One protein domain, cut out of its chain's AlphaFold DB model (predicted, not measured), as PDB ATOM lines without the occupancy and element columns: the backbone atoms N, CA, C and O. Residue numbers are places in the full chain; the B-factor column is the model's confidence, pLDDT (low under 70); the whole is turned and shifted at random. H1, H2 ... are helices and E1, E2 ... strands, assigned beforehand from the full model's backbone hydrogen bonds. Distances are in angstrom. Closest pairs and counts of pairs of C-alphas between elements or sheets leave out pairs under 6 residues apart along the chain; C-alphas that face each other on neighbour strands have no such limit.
ATOM      1  N   GLY A   2      53.917   4.309  35.176       83.75
ATOM      2  CA  GLY A   2      52.528   4.520  34.746       83.75
ATOM      3  C   GLY A   2      51.881   3.211  34.290       83.75
ATOM      4  O   GLY A   2      52.592   2.321  33.827       83.75
ATOM      5  N   LEU A   3      50.553   3.100  34.411       87.88
ATOM      6  CA  LEU A   3      49.819   1.850  34.168       87.88
ATOM      7  C   LEU A   3      50.122   1.245  32.788       87.88
ATOM      8  O   LEU A   3      50.498   0.084  32.717       87.88
ATOM      9  N   ARG A   4      50.059   2.035  31.705       89.06
ATOM     10  CA  ARG A   4      50.365   1.545  30.345       89.06
ATOM     11  C   ARG A   4      51.777   0.973  30.219       89.06
ATOM     12  O   ARG A   4      51.946  -0.092  29.645       89.06
ATOM     13  N   ALA A   5      52.772   1.663  30.778       87.88
ATOM     14  CA  ALA A   5      54.163   1.215  30.727       87.88
ATOM     15  C   ALA A   5      54.362  -0.087  31.512       87.88
ATOM     16  O   ALA A   5      55.059  -0.981  31.049       87.88
ATOM     17  N   TRP A   6      53.724  -0.199  32.682       90.06
ATOM     18  CA  TRP A   6      53.746  -1.433  33.460       90.06
ATOM     19  C   TRP A   6      53.116  -2.584  32.669       90.06
ATOM     20  O   TRP A   6      53.790  -3.582  32.439       90.06
ATOM     21  N   LEU A   7      51.896  -2.390  32.152       91.44
ATOM     22  CA  LEU A   7      51.180  -3.390  31.356       91.44
ATOM     23  C   LEU A   7      52.010  -3.881  30.167       91.44
ATOM     24  O   LEU A   7      52.188  -5.081  30.016       91.44
ATOM     25  N   MET A   8      52.594  -2.971  29.386       90.06
ATOM     26  CA  MET A   8      53.429  -3.330  28.234       90.06
ATOM     27  C   MET A   8      54.718  -4.068  28.616       90.06
ATOM     28  O   MET A   8      55.267  -4.798  27.800       90.06
ATOM     29  N   SER A   9      55.223  -3.887  29.838       89.12
ATOM     30  CA  SER A   9      56.448  -4.558  30.293       89.12
ATOM     31  C   SER A   9      56.209  -5.959  30.861       89.12
ATOM     32  O   SER A   9      57.144  -6.755  30.930       89.12
ATOM     33  N   THR A  10      54.974  -6.271  31.274       91.44
ATOM     34  CA  THR A  10      54.648  -7.509  32.002       91.44
ATOM     35  C   THR A  10      53.592  -8.375  31.333       91.44
ATOM     36  O   THR A  10      53.459  -9.548  31.689       91.44
ATOM     37  N   CYS A  11      52.806  -7.813  30.420       92.75
ATOM     38  CA  CYS A  11      51.634  -8.454  29.846       92.75
ATOM     39  C   CYS A  11      51.652  -8.338  28.329       92.75
ATOM     40  O   CYS A  11      51.949  -7.278  27.788       92.75
ATOM     41  N   ASP A  12      51.254  -9.413  27.661       92.06
ATOM     42  CA  ASP A  12      50.678  -9.313  26.332       92.06
ATOM     43  C   ASP A  12      49.325  -8.604  26.462       92.06
ATOM     44  O   ASP A  12      48.509  -8.956  27.323       92.06
ATOM     45  N   VAL A  13      49.145  -7.545  25.681       94.31
ATOM     46  CA  VAL A  13      48.014  -6.623  25.792       94.31
ATOM     47  C   VAL A  13      47.198  -6.714  24.519       94.31
ATOM     48  O   VAL A  13      47.703  -6.414  23.436       94.31
ATOM     49  N   GLN A  14      45.916  -7.041  24.667       94.19
ATOM     50  CA  GLN A  14      44.953  -7.002  23.579       94.19
ATOM     51  C   GLN A  14      43.769  -6.102  23.938       94.19
ATOM     52  O   GLN A  14      43.189  -6.225  25.015       94.19
ATOM     53  N   VAL A  15      43.397  -5.206  23.028       93.12
ATOM     54  CA  VAL A  15      42.184  -4.389  23.121       93.12
ATOM     55  C   VAL A  15      41.262  -4.736  21.964       93.12
ATOM     56  O   VAL A  15      41.680  -4.686  20.808       93.12
ATOM     57  N   SER A  16      40.006  -5.054  22.253       92.19
ATOM     58  CA  SER A  16      38.965  -5.289  21.249       92.19
ATOM     59  C   SER A  16      37.721  -4.455  21.544       92.19
ATOM     60  O   SER A  16      37.474  -4.064  22.684       92.19
ATOM     61  N   ALA A  17      36.951  -4.134  20.503       89.19
ATOM     62  CA  ALA A  17      35.666  -3.462  20.664       89.19
ATOM     63  C   ALA A  17      34.625  -4.451  21.199       89.19
ATOM     64  O   ALA A  17      34.637  -5.624  20.824       89.19
ATOM     65  N   VAL A  18      33.713  -3.964  22.038       88.88
ATOM     66  CA  VAL A  18      32.563  -4.733  22.523       88.88
ATOM     67  C   VAL A  18      31.281  -3.992  22.126       88.88
ATOM     68  O   VAL A  18      30.679  -3.299  22.952       88.88
ATOM     69  N   PRO A  19      30.896  -4.047  20.839       80.06
ATOM     70  CA  PRO A  19      29.751  -3.297  20.342       80.06
ATOM     71  C   PRO A  19      28.461  -3.778  21.013       80.06
ATOM     72  O   PRO A  19      28.236  -4.978  21.150       80.06
ATOM     73  N   GLY A  20      27.617  -2.835  21.438       76.50
ATOM     74  CA  GLY A  20      26.280  -3.132  21.962       76.50
ATOM     75  C   GLY A  20      26.234  -3.878  23.299       76.50
ATOM     76  O   GLY A  20      25.163  -4.329  23.689       76.50
ATOM     77  N   ALA A  21      27.355  -4.010  24.023       75.00
ATOM     78  CA  ALA A  21      27.363  -4.708  25.313       75.00
ATOM     79  C   ALA A  21      26.580  -3.993  26.422       75.00
ATOM     80  O   ALA A  21      26.210  -4.628  27.406       75.00
ATOM     81  N   PHE A  22      26.338  -2.690  26.272       78.12
ATOM     82  CA  PHE A  22      25.630  -1.876  27.252       78.12
ATOM     83  C   PHE A  22      24.671  -0.946  26.516       78.12
ATOM     84  O   PHE A  22      25.082  -0.210  25.621       78.12
ATOM     85  N   THR A  23      23.396  -0.994  26.888       79.44
ATOM     86  CA  THR A  23      22.337  -0.165  26.281       79.44
ATOM     87  C   THR A  23      22.249   1.218  26.930       79.44
ATOM     88  O   THR A  23      21.641   2.136  26.392       79.44
ATOM     89  N   GLU A  24      22.896   1.380  28.082       83.62
ATOM     90  CA  GLU A  24      22.858   2.562  28.936       83.62
ATOM     91  C   GLU A  24      23.896   3.624  28.546       83.62
ATOM     92  O   GLU A  24      23.932   4.704  29.138       83.62
ATOM     93  N   THR A  25      24.768   3.337  27.574       78.06
ATOM     94  CA  THR A  25      25.821   4.257  27.134       78.06
ATOM     95  C   THR A  25      25.954   4.294  25.616       78.06
ATOM     96  O   THR A  25      25.968   3.268  24.948       78.06
ATOM     97  N   ASN A  26      26.134   5.504  25.085       76.75
ATOM     98  CA  ASN A  26      26.465   5.743  23.675       76.75
ATOM     99  C   ASN A  26      27.988   5.782  23.434       76.75
ATOM    100  O   ASN A  26      28.433   6.231  22.381       76.75
ATOM    101  N   GLN A  27      28.798   5.425  24.436       77.88
ATOM    102  CA  GLN A  27      30.256   5.368  24.315       77.88
ATOM    103  C   GLN A  27      30.694   3.968  23.898       77.88
ATOM    104  O   GLN A  27      30.231   2.980  24.468       77.88
ATOM    105  N   ASP A  28      31.646   3.895  22.968       79.75
ATOM    106  CA  ASP A  28      32.260   2.630  22.580       79.75
ATOM    107  C   ASP A  28      32.955   1.980  23.778       79.75
ATOM    108  O   ASP A  28      33.854   2.557  24.401       79.75
ATOM    109  N   MET A  29      32.554   0.749  24.078       86.81
ATOM    110  CA  MET A  29      33.161  -0.052  25.132       86.81
ATOM    111  C   MET A  29      34.236  -0.961  24.550       86.81
ATOM    112  O   MET A  29      34.143  -1.444  23.418       86.81
ATOM    113  N   VAL A  30      35.283  -1.186  25.339       90.00
ATOM    114  CA  VAL A  30      36.432  -1.997  24.938       90.00
ATOM    115  C   VAL A  30      36.716  -3.071  25.976       90.00
ATOM    116  O   VAL A  30      36.591  -2.830  27.178       90.00
ATOM    117  N   LEU A  31      37.133  -4.245  25.513       91.62
ATOM    118  CA  LEU A  31      37.673  -5.304  26.352       91.62
ATOM    119  C   LEU A  31      39.195  -5.190  26.338       91.62
ATOM    120  O   LEU A  31      39.808  -5.205  25.274       91.62
ATOM    121  N   LEU A  32      39.791  -5.071  27.524       94.12
ATOM    122  CA  LEU A  32      41.236  -5.115  27.723       94.12
ATOM    123  C   LEU A  32      41.622  -6.498  28.259       94.12
ATOM    124  O   LEU A  32      41.406  -6.787  29.435       94.12
ATOM    125  N   THR A  33      42.216  -7.327  27.408       94.25
ATOM    126  CA  THR A  33      42.756  -8.637  27.780       94.25
ATOM    127  C   THR A  33      44.239  -8.504  28.099       94.25
ATOM    128  O   THR A  33      45.003  -7.920  27.328       94.25
ATOM    129  N   LEU A  34      44.644  -9.039  29.252       94.75
ATOM    130  CA  LEU A  34      46.012  -8.971  29.759       94.75
ATOM    131  C   LEU A  34      46.511 -10.375  30.089       94.75
ATOM    132  O   LEU A  34      46.043 -10.988  31.047       94.75
ATOM    133  N   THR A  35      47.506 -10.854  29.348       93.50
ATOM    134  CA  THR A  35      48.137 -12.154  29.612       93.50
ATOM    135  C   THR A  35      49.551 -11.927  30.112       93.50
ATOM    136  O   THR A  35      50.391 -11.413  29.382       93.50
ATOM    137  N   ARG A  36      49.847 -12.282  31.366       93.00
ATOM    138  CA  ARG A  36      51.192 -12.092  31.930       93.00
ATOM    139  C   ARG A  36      52.214 -12.930  31.162       93.00
ATOM    140  O   ARG A  36      52.012 -14.125  30.975       93.00
ATOM    141  N   GLN A  37      53.323 -12.309  30.773       88.94
ATOM    142  CA  GLN A  37      54.397 -12.957  30.027       88.94
ATOM    143  C   GLN A  37      55.677 -13.040  30.872       88.94
ATOM    144  O   GLN A  37      55.933 -12.160  31.698       88.94
ATOM    145  N   PRO A  38      56.516 -14.075  30.678       87.69
ATOM    146  CA  PRO A  38      57.809 -14.188  31.356       87.69
ATOM    147  C   PRO A  38      58.848 -13.187  30.825       87.69
ATOM    148  O   PRO A  38      59.864 -12.948  31.473       87.69
ATOM    149  N   ARG A  39      58.616 -12.611  29.639       85.25
ATOM    150  CA  ARG A  39      59.454 -11.582  29.012       85.25
ATOM    151  C   ARG A  39      58.579 -10.434  28.533       85.25
ATOM    152  O   ARG A  39      57.428 -10.661  28.170       85.25
ATOM    153  N   ALA A  40      59.148  -9.231  28.492       82.50
ATOM    154  CA  ALA A  40      58.455  -8.055  27.987       82.50
ATOM    155  C   ALA A  40      58.059  -8.258  26.508       82.50
ATOM    156  O   ALA A  40      58.942  -8.506  25.675       82.50
ATOM    157  N   PRO A  41      56.762  -8.185  26.169       82.44
ATOM    158  CA  PRO A  41      56.324  -8.266  24.786       82.44
ATOM    159  C   PRO A  41      56.801  -7.052  23.987       82.44
ATOM    160  O   PRO A  41      56.877  -5.929  24.481       82.44
ATOM    161  N   ARG A  42      57.147  -7.287  22.717       83.88
ATOM    162  CA  ARG A  42      57.618  -6.234  21.801       83.88
ATOM    163  C   ARG A  42      56.479  -5.500  21.097       83.88
ATOM    164  O   ARG A  42      56.707  -4.443  20.509       83.88
ATOM    165  N   ARG A  43      55.283  -6.087  21.118       86.62
ATOM    166  CA  ARG A  43      54.088  -5.617  20.422       86.62
ATOM    167  C   ARG A  43      52.860  -5.787  21.302       86.62
ATOM    168  O   ARG A  43      52.852  -6.649  22.174       86.62
ATOM    169  N   ILE A  44      51.853  -4.962  21.053       90.62
ATOM    170  CA  ILE A  44      50.511  -5.091  21.626       90.62
ATOM    171  C   ILE A  44      49.482  -5.085  20.501       90.62
ATOM    172  O   ILE A  44      49.738  -4.515  19.441       90.62
ATOM    173  N   THR A  45      48.312  -5.674  20.735       92.12
ATOM    174  CA  THR A  45      47.244  -5.757  19.732       92.12
ATOM    175  C   THR A  45      46.095  -4.828  20.096       92.12
ATOM    176  O   THR A  45      45.428  -5.021  21.103       92.12
ATOM    177  N   ILE A  46      45.809  -3.829  19.270       91.19
ATOM    178  CA  ILE A  46      44.736  -2.857  19.496       91.19
ATOM    179  C   ILE A  46      43.775  -2.906  18.309       91.19
ATOM    180  O   ILE A  46      44.147  -2.583  17.188       91.19
ATOM    181  N   PHE A  47      42.537  -3.344  18.545       90.31
ATOM    182  CA  PHE A  47      41.502  -3.561  17.522       90.31
ATOM    183  C   PHE A  47      41.990  -4.403  16.330       90.31
ATOM    184  O   PHE A  47      41.716  -4.088  15.177       90.31
ATOM    185  N   GLY A  48      42.749  -5.466  16.617       87.88
ATOM    186  CA  GLY A  48      43.312  -6.369  15.604       87.88
ATOM    187  C   GLY A  48      44.583  -5.860  14.917       87.88
ATOM    188  O   GLY A  48      45.168  -6.587  14.122       87.88
ATOM    189  N   ARG A  49      45.045  -4.646  15.236       89.12
ATOM    190  CA  ARG A  49      46.304  -4.094  14.734       89.12
ATOM    191  C   ARG A  49      47.430  -4.303  15.736       89.12
ATOM    192  O   ARG A  49      47.287  -3.950  16.903       89.12
ATOM    193  N   GLU A  50      48.572  -4.790  15.266       90.88
ATOM    194  CA  GLU A  50      49.791  -4.812  16.070       90.88
ATOM    195  C   GLU A  50      50.455  -3.431  16.104       90.88
ATOM    196  O   GLU A  50      50.670  -2.810  15.065       90.88
ATOM    197  N   LEU A  51      50.810  -2.971  17.301       90.06
ATOM    198  CA  LEU A  51      51.600  -1.765  17.536       90.06
ATOM    199  C   LEU A  51      52.903  -2.145  18.221       90.06
ATOM    200  O   LEU A  51      52.896  -2.927  19.177       90.06
ATOM    201  N   SER A  52      54.024  -1.592  17.763       90.00
ATOM    202  CA  SER A  52      55.307  -1.826  18.420       90.00
ATOM    203  C   SER A  52      55.443  -1.003  19.699       90.00
ATOM    204  O   SER A  52      54.937   0.116  19.815       90.00
ATOM    205  N   ALA A  53      56.186  -1.538  20.671       86.75
ATOM    206  CA  ALA A  53      56.518  -0.798  21.884       86.75
ATOM    207  C   ALA A  53      57.250   0.521  21.566       86.75
ATOM    208  O   ALA A  53      56.965   1.534  22.198       86.75
ATOM    209  N   ALA A  54      58.112   0.527  20.542       87.44
ATOM    210  CA  ALA A  54      58.874   1.700  20.124       87.44
ATOM    211  C   ALA A  54      57.979   2.861  19.647       87.44
ATOM    212  O   ALA A  54      58.194   4.002  20.048       87.44
ATOM    213  N   GLU A  55      56.947   2.588  18.844       88.25
ATOM    214  CA  GLU A  55      56.008   3.620  18.366       88.25
ATOM    215  C   GLU A  55      55.209   4.233  19.515       88.25
ATOM    216  O   GLU A  55      55.011   5.447  19.582       88.25
ATOM    217  N   ILE A  56      54.779   3.398  20.460       89.81
ATOM    218  CA  ILE A  56      54.058   3.853  21.647       89.81
ATOM    219  C   ILE A  56      54.980   4.704  22.519       89.81
ATOM    220  O   ILE A  56      54.578   5.776  22.974       89.81
ATOM    221  N   GLU A  57      56.209   4.248  22.751       89.31
ATOM    222  CA  GLU A  57      57.214   4.953  23.546       89.31
ATOM    223  C   GLU A  57      57.645   6.285  22.932       89.31
ATOM    224  O   GLU A  57      57.962   7.204  23.686       89.31
ATOM    225  N   ALA A  58      57.587   6.421  21.603       88.00
ATOM    226  CA  ALA A  58      57.846   7.685  20.920       88.00
ATOM    227  C   ALA A  58      56.810   8.761  21.289       88.00
ATOM    228  O   ALA A  58      57.129   9.945  21.369       88.00
ATOM    229  N   THR A  59      55.561   8.371  21.565       91.25
ATOM    230  CA  THR A  59      54.527   9.336  21.958       91.25
ATOM    231  C   THR A  59      54.680   9.774  23.424       91.25
ATOM    232  O   THR A  59      54.828   8.948  24.332       91.25
TER     233      THR A  59
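What this domain is: This is residues 2 to 59 of the 366 residues of an uncharacterized protein of Acidobacteria bacterium (UniProt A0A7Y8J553). A twisted sheet of four strands, built from two hairpins side by side, has the helix H1 over one face, while the short helix H2 only grazes the sheet near residue 43 of E3. The loop of residues 18 to 29 extends beyond the hairpin of E1 and E2 and makes one end of the longest axis. The printed part has 58 residues, with two named helices and four named strands in the order H1, E1, E2, E3, E4, H2; the sheet's order is E2, E1, E3, E4, mixed, and the class is mixed, helices and strands. The whole is loose, with a radius of gyration of the C-alphas of 13.0 A, and elongated, spanning 38 by 24 by 22 A.

Where its parts are: In the sheet, E1 is residues 11 to 17, 19.1 A from first to last C-alpha, and E2 is residues 30 to 36, 19.2 A. E3 is residues 43 to 46, 9.8 A, and E4 residues 49 to 52, 10.0 A. H1 is residues 3 to 10, 10.8 A, beginning at C-alpha 3 at (49.819, 1.850, 34.168). H2 is residues 53 to 58, 8.6 A, ending at C-alpha 58 at (57.846, 7.685, 20.920).

How they stand to each other: E1 and E2 form an antiparallel hairpin at 164 degrees, with N 14 and O 33 2.9 A apart, within hydrogen-bond range. E1 and E3 are parallel at 18 degrees, with N 15 and O 45 at 2.8 A. E3 and E4 form an antiparallel hairpin at 146 degrees, with N 46 and O 49 at 2.8 A. E2 and E4 are the edge strands, and they are apart. From edge to edge the strands' lines turn by 49 degrees. H1 is on the sheet at a height of 8.7 A, over a local plane that rests on only just enough of the sheet's C-alphas, 6. It lies over E1 and runs along the strands, at 4 degrees to E1 on the local plane; the closest C-alphas of H1 and E1 are those of Leu 7 and Val 13, 7.2 A apart. H2 only grazes the sheet, with residues 53 to 56; its closest C-alphas to E3 are those of Ala 53 and Arg 43, 5.6 A apart. H1 and H2 are close but not clearly touching, with the closest C-alphas, Met 8 and Ala 53, 7.5 A apart. They run opposite ways at a shallow tilt of 33 degrees, only just short of steep. In H1 and H2 every O i to N i+4 pair is within hydrogen-bond range.

The domain as a whole: The two C-alphas farthest apart, those of Glu 24 and Arg 39, are 39.2 A apart. The printed part has no cut. The link E1 to E2, 12 residues, is long; E2 to E3 is short, and the others are tight. The mean pLDDT of the printed part is 87.8, and no printed residue is under 70.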